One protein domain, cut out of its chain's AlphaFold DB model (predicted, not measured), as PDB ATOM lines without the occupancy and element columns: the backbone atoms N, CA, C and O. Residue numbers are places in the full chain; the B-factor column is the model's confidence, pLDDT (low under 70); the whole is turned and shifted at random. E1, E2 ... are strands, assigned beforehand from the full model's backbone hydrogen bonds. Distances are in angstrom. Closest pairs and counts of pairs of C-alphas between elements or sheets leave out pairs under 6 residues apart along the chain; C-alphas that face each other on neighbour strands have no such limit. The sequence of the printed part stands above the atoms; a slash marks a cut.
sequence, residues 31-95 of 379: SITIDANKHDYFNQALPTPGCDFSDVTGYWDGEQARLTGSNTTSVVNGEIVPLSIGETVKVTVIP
ATOM      1  N   SER A  31     -37.679 -16.242 -36.851       91.69
ATOM      2  CA  SER A  31     -38.275 -15.368 -37.859       91.69
ATOM      3  C   SER A  31     -39.713 -15.002 -37.515       91.69
ATOM      4  O   SER A  31     -40.413 -15.766 -36.858       91.69
ATOM      5  N   ILE A  32     -40.148 -13.834 -37.972       94.56
ATOM      6  CA  ILE A  32     -41.520 -13.345 -37.840       94.56
ATOM      7  C   ILE A  32     -41.976 -12.783 -39.184       94.56
ATOM      8  O   ILE A  32     -41.202 -12.123 -39.878       94.56
ATOM      9  N   THR A  33     -43.219 -13.068 -39.571       96.81
ATOM     10  CA  THR A  33     -43.808 -12.545 -40.812       96.81
ATOM     11  C   THR A  33     -44.963 -11.614 -40.479       96.81
ATOM     12  O   THR A  33     -45.995 -12.057 -39.984       96.81
ATOM     13  N   ILE A  34     -44.791 -10.327 -40.761       97.69
ATOM     14  CA  ILE A  34     -45.807  -9.289 -40.595       97.69
ATOM     15  C   ILE A  34     -46.462  -9.088 -41.961       97.69
ATOM     16  O   ILE A  34     -45.786  -8.733 -42.921       97.69
ATOM     17  N   ASP A  35     -47.760  -9.355 -42.068       97.38
ATOM     18  CA  ASP A  35     -48.523  -9.226 -43.306       97.38
ATOM     19  C   ASP A  35     -49.500  -8.082 -43.116       97.38
ATOM     20  O   ASP A  35     -50.396  -8.197 -42.288       97.38
ATOM     21  N   ALA A  36     -49.320  -6.982 -43.843       97.19
ATOM     22  CA  ALA A  36     -50.130  -5.778 -43.684       97.19
ATOM     23  C   ALA A  36     -51.629  -6.009 -43.934       97.19
ATOM     24  O   ALA A  36     -52.453  -5.226 -43.475       97.19
ATOM     25  N   ASN A  37     -51.988  -7.095 -44.626       96.19
ATOM     26  CA  ASN A  37     -53.372  -7.454 -44.931       96.19
ATOM     27  C   ASN A  37     -53.986  -8.400 -43.887       96.19
ATOM     28  O   ASN A  37     -55.165  -8.733 -43.973       96.19
ATOM     29  N   LYS A  38     -53.186  -8.894 -42.932       96.81
ATOM     30  CA  LYS A  38     -53.636  -9.830 -41.887       96.81
ATOM     31  C   LYS A  38     -53.342  -9.347 -40.480       96.81
ATOM     32  O   LYS A  38     -54.117  -9.638 -39.577       96.81
ATOM     33  N   HIS A  39     -52.196  -8.708 -40.287       97.81
ATOM     34  CA  HIS A  39     -51.653  -8.394 -38.982       97.81
ATOM     35  C   HIS A  39     -51.819  -6.913 -38.675       97.81
ATOM     36  O   HIS A  39     -51.123  -6.076 -39.242       97.81
ATOM     37  N   ASP A  40     -52.703  -6.617 -37.731       96.44
ATOM     38  CA  ASP A  40     -52.958  -5.283 -37.201       96.44
ATOM     39  C   ASP A  40     -52.687  -5.256 -35.688       96.44
ATOM     40  O   ASP A  40     -52.184  -6.219 -35.101       96.44
ATOM     41  N   TYR A  41     -52.997  -4.135 -35.041       94.62
ATOM     42  CA  TYR A  41     -52.781  -3.965 -33.605       94.62
ATOM     43  C   TYR A  41     -53.469  -5.046 -32.741       94.62
ATOM     44  O   TYR A  41     -52.948  -5.434 -31.691       94.62
ATOM     45  N   PHE A  42     -54.628  -5.545 -33.179       95.19
ATOM     46  CA  PHE A  42     -55.433  -6.537 -32.467       95.19
ATOM     47  C   PHE A  42     -55.111  -7.978 -32.884       95.19
ATOM     48  O   PHE A  42     -55.290  -8.893 -32.081       95.19
ATOM     49  N   ASN A  43     -54.607  -8.185 -34.100       96.31
ATOM     50  CA  ASN A  43     -54.199  -9.480 -34.629       96.31
ATOM     51  C   ASN A  43     -52.698  -9.500 -34.932       96.31
ATOM     52  O   ASN A  43     -52.266  -9.287 -36.061       96.31
ATOM     53  N   GLN A  44     -51.882  -9.755 -33.915       95.56
ATOM     54  CA  GLN A  44     -50.433  -9.635 -34.044       95.56
ATOM     55  C   GLN A  44     -49.797 -10.911 -34.618       95.56
ATOM     56  O   GLN A  44     -50.161 -12.035 -34.271       95.56
ATOM     57  N   ALA A  45     -48.791 -10.728 -35.469       95.75
ATOM     58  CA  ALA A  45     -47.893 -11.773 -35.928       95.75
ATOM     59  C   ALA A  45     -47.116 -12.361 -34.749       95.75
ATOM     60  O   ALA A  45     -46.574 -11.623 -33.922       95.75
ATOM     61  N   LEU A  46     -46.995 -13.686 -34.731       93.75
ATOM     62  CA  LEU A  46     -46.151 -14.405 -33.786       93.75
ATOM     63  C   LEU A  46     -44.886 -14.932 -34.483       93.75
ATOM     64  O   LEU A  46     -44.926 -15.244 -35.681       93.75
ATOM     65  N   PRO A  47     -43.761 -15.053 -33.761       91.94
ATOM     66  CA  PRO A  47     -42.560 -15.695 -34.270       91.94
ATOM     67  C   PRO A  47     -42.817 -17.164 -34.626       91.94
ATOM     68  O   PRO A  47     -43.740 -17.806 -34.118       91.94
ATOM     69  N   THR A  48     -41.971 -17.725 -35.487       87.69
ATOM     70  CA  THR A  48     -41.987 -19.158 -35.798       87.69
ATOM     71  C   THR A  48     -41.855 -20.014 -34.529       87.69
ATOM     72  O   THR A  48     -41.099 -19.641 -33.633       87.69
ATOM     73  N   PRO A  49     -42.529 -21.179 -34.436       78.06
ATOM     74  CA  PRO A  49     -42.407 -22.058 -33.275       78.06
ATOM     75  C   PRO A  49     -40.947 -22.427 -32.977       78.06
ATOM     76  O   PRO A  49     -40.198 -22.751 -33.897       78.06
ATOM     77  N   GLY A  50     -40.565 -22.410 -31.697       68.81
ATOM     78  CA  GLY A  50     -39.181 -22.645 -31.256       68.81
ATOM     79  C   GLY A  50     -38.403 -21.376 -30.898       68.81
ATOM     80  O   GLY A  50     -37.209 -21.460 -30.642       68.81
ATOM     81  N   CYS A  51     -39.071 -20.222 -30.870       78.38
ATOM     82  CA  CYS A  51     -38.526 -18.991 -30.312       78.38
ATOM     83  C   CYS A  51     -38.709 -18.948 -28.798       78.38
ATOM     84  O   CYS A  51     -39.838 -19.025 -28.315       78.38
ATOM     85  N   ASP A  52     -37.604 -18.800 -28.068       70.00
ATOM     86  CA  ASP A  52     -37.595 -18.798 -26.600       70.00
ATOM     87  C   ASP A  52     -38.038 -17.450 -25.993       70.00
ATOM     88  O   ASP A  52     -38.340 -17.366 -24.803       70.00
ATOM     89  N   PHE A  53     -38.131 -16.392 -26.802       72.50
ATOM     90  CA  PHE A  53     -38.632 -15.081 -26.383       72.50
ATOM     91  C   PHE A  53     -40.160 -15.048 -26.488       72.50
ATOM     92  O   PHE A  53     -40.720 -14.907 -27.575       72.50
ATOM     93  N   SER A  54     -40.827 -15.167 -25.338       63.84
ATOM     94  CA  SER A  54     -42.284 -15.312 -25.219       63.84
ATOM     95  C   SER A  54     -43.097 -14.082 -25.633       63.84
ATOM     96  O   SER A  54     -44.289 -14.219 -25.899       63.84
ATOM     97  N   ASP A  55     -42.470 -12.906 -25.722       81.94
ATOM     98  CA  ASP A  55     -43.203 -11.631 -25.755       81.94
ATOM     99  C   ASP A  55     -42.919 -10.792 -27.010       81.94
ATOM    100  O   ASP A  55     -43.241  -9.605 -27.044       81.94
ATOM    101  N   VAL A  56     -42.284 -11.372 -28.035       91.25
ATOM    102  CA  VAL A  56     -42.051 -10.658 -29.297       91.25
ATOM    103  C   VAL A  56     -43.197 -10.903 -30.257       91.25
ATOM    104  O   VAL A  56     -43.478 -12.039 -30.621       91.25
ATOM    105  N   THR A  57     -43.814  -9.827 -30.715       95.06
ATOM    106  CA  THR A  57     -44.903  -9.839 -31.687       95.06
ATOM    107  C   THR A  57     -44.664  -8.782 -32.756       95.06
ATOM    108  O   THR A  57     -43.776  -7.934 -32.637       95.06
ATOM    109  N   GLY A  58     -45.432  -8.822 -33.839       96.31
ATOM    110  CA  GLY A  58     -45.352  -7.795 -34.869       96.31
ATOM    111  C   GLY A  58     -46.704  -7.465 -35.465       96.31
ATOM    112  O   GLY A  58     -47.582  -8.313 -35.527       96.31
ATOM    113  N   TYR A  59     -46.886  -6.235 -35.916       97.81
ATOM    114  CA  TYR A  59     -48.129  -5.802 -36.548       97.81
ATOM    115  C   TYR A  59     -47.866  -4.707 -37.572       97.81
ATOM    116  O   TYR A  59     -46.780  -4.131 -37.617       97.81
ATOM    117  N   TRP A  60     -48.850  -4.430 -38.418       97.94
ATOM    118  CA  TRP A  60     -48.843  -3.279 -39.308       97.94
ATOM    119  C   TRP A  60     -49.643  -2.136 -38.676       97.94
ATOM    120  O   TRP A  60     -50.778  -2.345 -38.253       97.94
ATOM    121  N   ASP A  61     -49.060  -0.938 -38.583       96.50
ATOM    122  CA  ASP A  61     -49.723   0.233 -37.977       96.50
ATOM    123  C   ASP A  61     -50.521   1.091 -38.978       96.50
ATOM    124  O   ASP A  61     -51.102   2.104 -38.599       96.50
ATOM    125  N   GLY A  62     -50.563   0.676 -40.245       94.25
ATOM    126  CA  GLY A  62     -51.151   1.425 -41.356       94.25
ATOM    127  C   GLY A  62     -50.097   2.011 -42.295       94.25
ATOM    128  O   GLY A  62     -50.344   2.092 -43.495       94.25
ATOM    129  N   GLU A  63     -48.896   2.305 -41.794       94.94
ATOM    130  CA  GLU A  63     -47.808   2.906 -42.575       94.94
ATOM    131  C   GLU A  63     -46.571   2.006 -42.659       94.94
ATOM    132  O   GLU A  63     -45.876   1.971 -43.677       94.94
ATOM    133  N   GLN A  64     -46.264   1.286 -41.582       96.81
ATOM    134  CA  GLN A  64     -45.015   0.556 -41.422       96.81
ATOM    135  C   GLN A  64     -45.193  -0.657 -40.506       96.81
ATOM    136  O   GLN A  64     -46.026  -0.702 -39.599       96.81
ATOM    137  N   ALA A  65     -44.337  -1.656 -40.706       97.81
ATOM    138  CA  ALA A  65     -44.293  -2.804 -39.819       97.81
ATOM    139  C   ALA A  65     -43.684  -2.403 -38.465       97.81
ATOM    140  O   ALA A  65     -42.659  -1.711 -38.390       97.81
ATOM    141  N   ARG A  66     -44.340  -2.839 -37.393       97.56
ATOM    142  CA  ARG A  66     -43.952  -2.688 -35.993       97.56
ATOM    143  C   ARG A  66     -43.508  -4.035 -35.462       97.56
ATOM    144  O   ARG A  66     -44.205  -5.028 -35.652       97.56
ATOM    145  N   LEU A  67     -42.391  -4.056 -34.752       95.62
ATOM    146  CA  LEU A  67     -42.006  -5.178 -33.906       95.62
ATOM    147  C   LEU A  67     -42.107  -4.731 -32.450       95.62
ATOM    148  O   LEU A  67     -41.530  -3.706 -32.083       95.62
ATOM    149  N   THR A  68     -42.831  -5.487 -31.638       92.88
ATOM    150  CA  THR A  68     -43.084  -5.196 -30.230       92.88
ATOM    151  C   THR A  68     -42.452  -6.277 -29.368       92.88
ATOM    152  O   THR A  68     -42.606  -7.459 -29.632       92.88
ATOM    153  N   GLY A  69     -41.713  -5.847 -28.350       88.88
ATOM    154  CA  GLY A  69     -41.170  -6.670 -27.271       88.88
ATOM    155  C   GLY A  69     -41.027  -5.783 -26.035       88.88
ATOM    156  O   GLY A  69     -41.967  -5.082 -25.671       88.88
ATOM    157  N   SER A  70     -39.830  -5.684 -25.446       84.56
ATOM    158  CA  SER A  70     -39.570  -4.693 -24.379       84.56
ATOM    159  C   SER A  70     -39.716  -3.240 -24.847       84.56
ATOM    160  O   SER A  70     -39.976  -2.349 -24.046       84.56
ATOM    161  N   ASN A  71     -39.524  -2.999 -26.142       87.25
ATOM    162  CA  ASN A  71     -39.806  -1.736 -26.809       87.25
ATOM    163  C   ASN A  71     -40.506  -2.035 -28.135       87.25
ATOM    164  O   ASN A  71     -40.367  -3.131 -28.679       87.25
ATOM    165  N   THR A  72     -41.230  -1.051 -28.665       92.94
ATOM    166  CA  THR A  72     -41.772  -1.125 -30.025       92.94
ATOM    167  C   THR A  72     -40.847  -0.376 -30.977       92.94
ATOM    168  O   THR A  72     -40.481   0.768 -30.708       92.94
ATOM    169  N   THR A  73     -40.468  -1.009 -32.085       94.44
ATOM    170  CA  THR A  73     -39.582  -0.426 -33.101       94.44
ATOM    171  C   THR A  73     -40.144  -0.587 -34.505       94.44
ATOM    172  O   THR A  73     -40.913  -1.510 -34.783       94.44
ATOM    173  N   SER A  74     -39.730   0.315 -35.397       96.88
ATOM    174  CA  SER A  74     -39.928   0.136 -36.830       96.88
ATOM    175  C   SER A  74     -39.044  -0.952 -37.372       96.88
ATOM    176  O   SER A  74     -37.872  -1.001 -37.005       96.88
ATOM    177  N   VAL A  75     -39.606  -1.759 -38.269       96.62
ATOM    178  CA  VAL A  75     -38.867  -2.800 -38.976       96.62
ATOM    179  C   VAL A  75     -39.198  -2.810 -40.463       96.62
ATOM    180  O   VAL A  75     -40.306  -2.459 -40.870       96.62
ATOM    181  N   VAL A  76     -38.235  -3.228 -41.281       96.88
ATOM    182  CA  VAL A  76     -38.403  -3.402 -42.732       96.88
ATOM    183  C   VAL A  76     -38.265  -4.865 -43.155       96.88
ATOM    184  O   VAL A  76     -37.791  -5.720 -42.406       96.88
ATOM    185  N   ASN A  77     -38.681  -5.174 -44.385       96.56
ATOM    186  CA  ASN A  77     -38.575  -6.528 -44.920       96.56
ATOM    187  C   ASN A  77     -37.112  -7.010 -44.960       96.56
ATOM    188  O   ASN A  77     -36.256  -6.379 -45.579       96.56
ATOM    189  N   GLY A  78     -36.845  -8.160 -44.348       93.31
ATOM    190  CA  GLY A  78     -35.525  -8.781 -44.268       93.31
ATOM    191  C   GLY A  78     -34.642  -8.268 -43.130       93.31
ATOM    192  O   GLY A  78     -33.509  -8.737 -43.013       93.31
ATOM    193  N   GLU A  79     -35.120  -7.335 -42.304       94.88
ATOM    194  CA  GLU A  79     -34.360  -6.811 -41.171       94.88
ATOM    195  C   GLU A  79     -34.107  -7.891 -40.115       94.88
ATOM    196  O   GLU A  79     -34.994  -8.680 -39.789       94.88
ATOM    197  N   ILE A  80     -32.884  -7.937 -39.584       92.00
ATOM    198  CA  ILE A  80     -32.518  -8.810 -38.468       92.00
ATOM    199  C   ILE A  80     -32.425  -7.934 -37.224       92.00
ATOM    200  O   ILE A  80     -31.523  -7.103 -37.118       92.00
ATOM    201  N   VAL A  81     -33.361  -8.117 -36.297       90.50
ATOM    202  CA  VAL A  81     -33.459  -7.317 -35.075       90.50
ATOM    203  C   VAL A  81     -32.858  -8.097 -33.905       90.50
ATOM    204  O   VAL A  81     -33.315  -9.211 -33.628       90.50
ATOM    205  N   PRO A  82     -31.848  -7.552 -33.204       87.88
ATOM    206  CA  PRO A  82     -31.348  -8.143 -31.971       87.88
ATOM    207  C   PRO A  82     -32.340  -7.899 -30.835       87.88
ATOM    208  O   PRO A  82     -32.721  -6.760 -30.567       87.88
ATOM    209  N   LEU A  83     -32.743  -8.973 -30.166       82.50
ATOM    210  CA  LEU A  83     -33.684  -8.923 -29.048       82.50
ATOM    211  C   LEU A  83     -32.933  -8.913 -27.714       82.50
ATOM    212  O   LEU A  83     -33.139  -8.028 -26.886       82.50
ATOM    213  N   SER A  84     -31.996  -9.849 -27.565       76.69
ATOM    214  CA  SER A  84     -31.146 -10.027 -26.384       76.69
ATOM    215  C   SER A  84     -29.750 -10.502 -26.802       76.69
ATOM    216  O   SER A  84     -29.434 -10.624 -27.986       76.69
ATOM    217  N   ILE A  85     -28.872 -10.767 -25.830       75.25
ATOM    218  CA  ILE A  85     -27.501 -11.226 -26.088       75.25
ATOM    219  C   ILE A  85     -27.528 -12.564 -26.844       75.25
ATOM    220  O   ILE A  85     -27.794 -13.605 -26.254       75.25
ATOM    221  N   GLY A  86     -27.194 -12.525 -28.136       71.62
ATOM    222  CA  GLY A  86     -27.128 -13.708 -29.002       71.62
ATOM    223  C   GLY A  86     -28.466 -14.141 -29.606       71.62
ATOM    224  O   GLY A  86     -28.502 -15.153 -30.297       71.62
ATOM    225  N   GLU A  87     -29.538 -13.382 -29.378       81.56
ATOM    226  CA  GLU A  87     -30.870 -13.667 -29.906       81.56
ATOM    227  C   GLU A  87     -31.249 -12.638 -30.963       81.56
ATOM    228  O   GLU A  87     -31.294 -11.433 -30.691       81.56
ATOM    229  N   THR A  88     -31.547 -13.115 -32.168       87.44
ATOM    230  CA  THR A  88     -31.936 -12.263 -33.287       87.44
ATOM    231  C   THR A  88     -33.172 -12.809 -33.985       87.44
ATOM    232  O   THR A  88     -33.339 -14.016 -34.162       87.44
ATOM    233  N   VAL A  89     -34.054 -11.905 -34.406       90.69
ATOM    234  CA  VAL A  89     -35.247 -12.247 -35.177       90.69
ATOM    235  C   VAL A  89     -35.155 -11.656 -36.575       90.69
ATOM    236  O   VAL A  89     -34.902 -10.467 -36.750       90.69
ATOM    237  N   LYS A  90     -35.369 -12.494 -37.587       93.25
ATOM    238  CA  LYS A  90     -35.502 -12.062 -38.975       93.25
ATOM    239  C   LYS A  90     -36.948 -11.678 -39.263       93.25
ATOM    240  O   LYS A  90     -37.846 -12.518 -39.204       93.25
ATOM    241  N   VAL A  91     -37.161 -10.432 -39.643       95.56
ATOM    242  CA  VAL A  91     -38.470  -9.897 -40.001       95.56
ATOM    243  C   VAL A  91     -38.713 -10.085 -41.494       95.56
ATOM    244  O   VAL A  91     -37.871  -9.753 -42.324       95.56
ATOM    245  N   THR A  92     -39.880 -10.608 -41.851       97.00
ATOM    246  CA  THR A  92     -40.412 -10.590 -43.218       97.00
ATOM    247  C   THR A  92     -41.655  -9.715 -43.224       97.00
ATOM    248  O   THR A  92     -42.534  -9.909 -42.390       97.00
ATOM    249  N   VAL A  93     -41.730  -8.754 -44.142       97.75
ATOM    250  CA  VAL A  93     -42.877  -7.843 -44.254       97.75
ATOM    251  C   VAL A  93     -43.554  -8.063 -45.599       97.75
ATOM    252  O   VAL A  93     -42.911  -7.914 -46.640       97.75
ATOM    253  N   ILE A  94     -44.837  -8.419 -45.570       97.50
ATOM    254  CA  ILE A  94     -45.707  -8.468 -46.747       97.50
ATOM    255  C   ILE A  94     -46.476  -7.138 -46.778       97.50
ATOM    256  O   ILE A  94     -47.231  -6.871 -45.841       97.50
ATOM    257  N   PRO A  95     -46.245  -6.276 -47.786       95.00
ATOM    258  CA  PRO A  95     -46.891  -4.967 -47.876       95.00
ATOM    259  C   PRO A  95     -48.403  -5.089 -48.139       95.00
ATOM    260  O   PRO A  95     -48.872  -6.167 -48.529       95.00
TER     261      PRO A  95
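This is residues 31 to 95 of the 379 residues of the protein "GRAM_POS_ANCHORING domain-containing protein" of Virgibacillus dokdonensis (UniProt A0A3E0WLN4). What is the overall picture? It is a small sandwich of two three-stranded sheets only partly face to face, with E5 apart from E2, E3 and E4; a long link, residues 36 to 56, runs along the side of E1 and E2. What are its parts? The printed part has 65 residues, with no named helix and six named strands, E1 to E6 in chain order; its class is all strand, though under half of the residues, 30 of 65, are in named elements. One sheet is mixed, in the order E1, E6, E5, and the other is antiparallel, in the order E2, E3, E4. How large is it? It is compact, with a radius of gyration of the C-alphas of 10.6 A, and elongated, spanning 31 by 19 by 19 A.

What pairs with the first strand? E1, residues 31 to 35, is parallel to E6, residues 87 to 94, at 24 degrees, with N 32 and O 90 within hydrogen-bond range at 2.9 A. The pairing is staggered: E6 pairs with E1 over residues 90 to 94, and over 87 to 90 with E5, residues 80 to 84, an antiparallel hairpin with N 81 and O 89 within hydrogen-bond range at 2.8 A. What makes the other sheet? E2, residues 57 to 60, E3, residues 65 to 68, and E4, residues 72 to 75, form a meander, each strand the antiparallel neighbour of the one before. Within hydrogen-bond range are N 59 and O 66 at 3.0 A in the hairpin E2 and E3, and N 67 and O 73 at 2.9 A in the hairpin E3 and E4. How do the sheets meet? Their best planes are 14 degrees apart; the closest C-alphas of E1 and E2 are those of Ile 34 and Tyr 59, 5.8 A.

Where does the first strand begin? E1 begins at C-alpha 31, (-38.275, -15.368, -37.859), and is 13.1 A long. Where does the last one end? E6, 23.0 A long, ends at C-alpha 94, (-45.707, -8.468, -46.747).

Is anything missing? The printed part has no cut; the link E1 to E2 is long, the others tight. Where is confidence low? Residues 50 and 54 are under pLDDT 70.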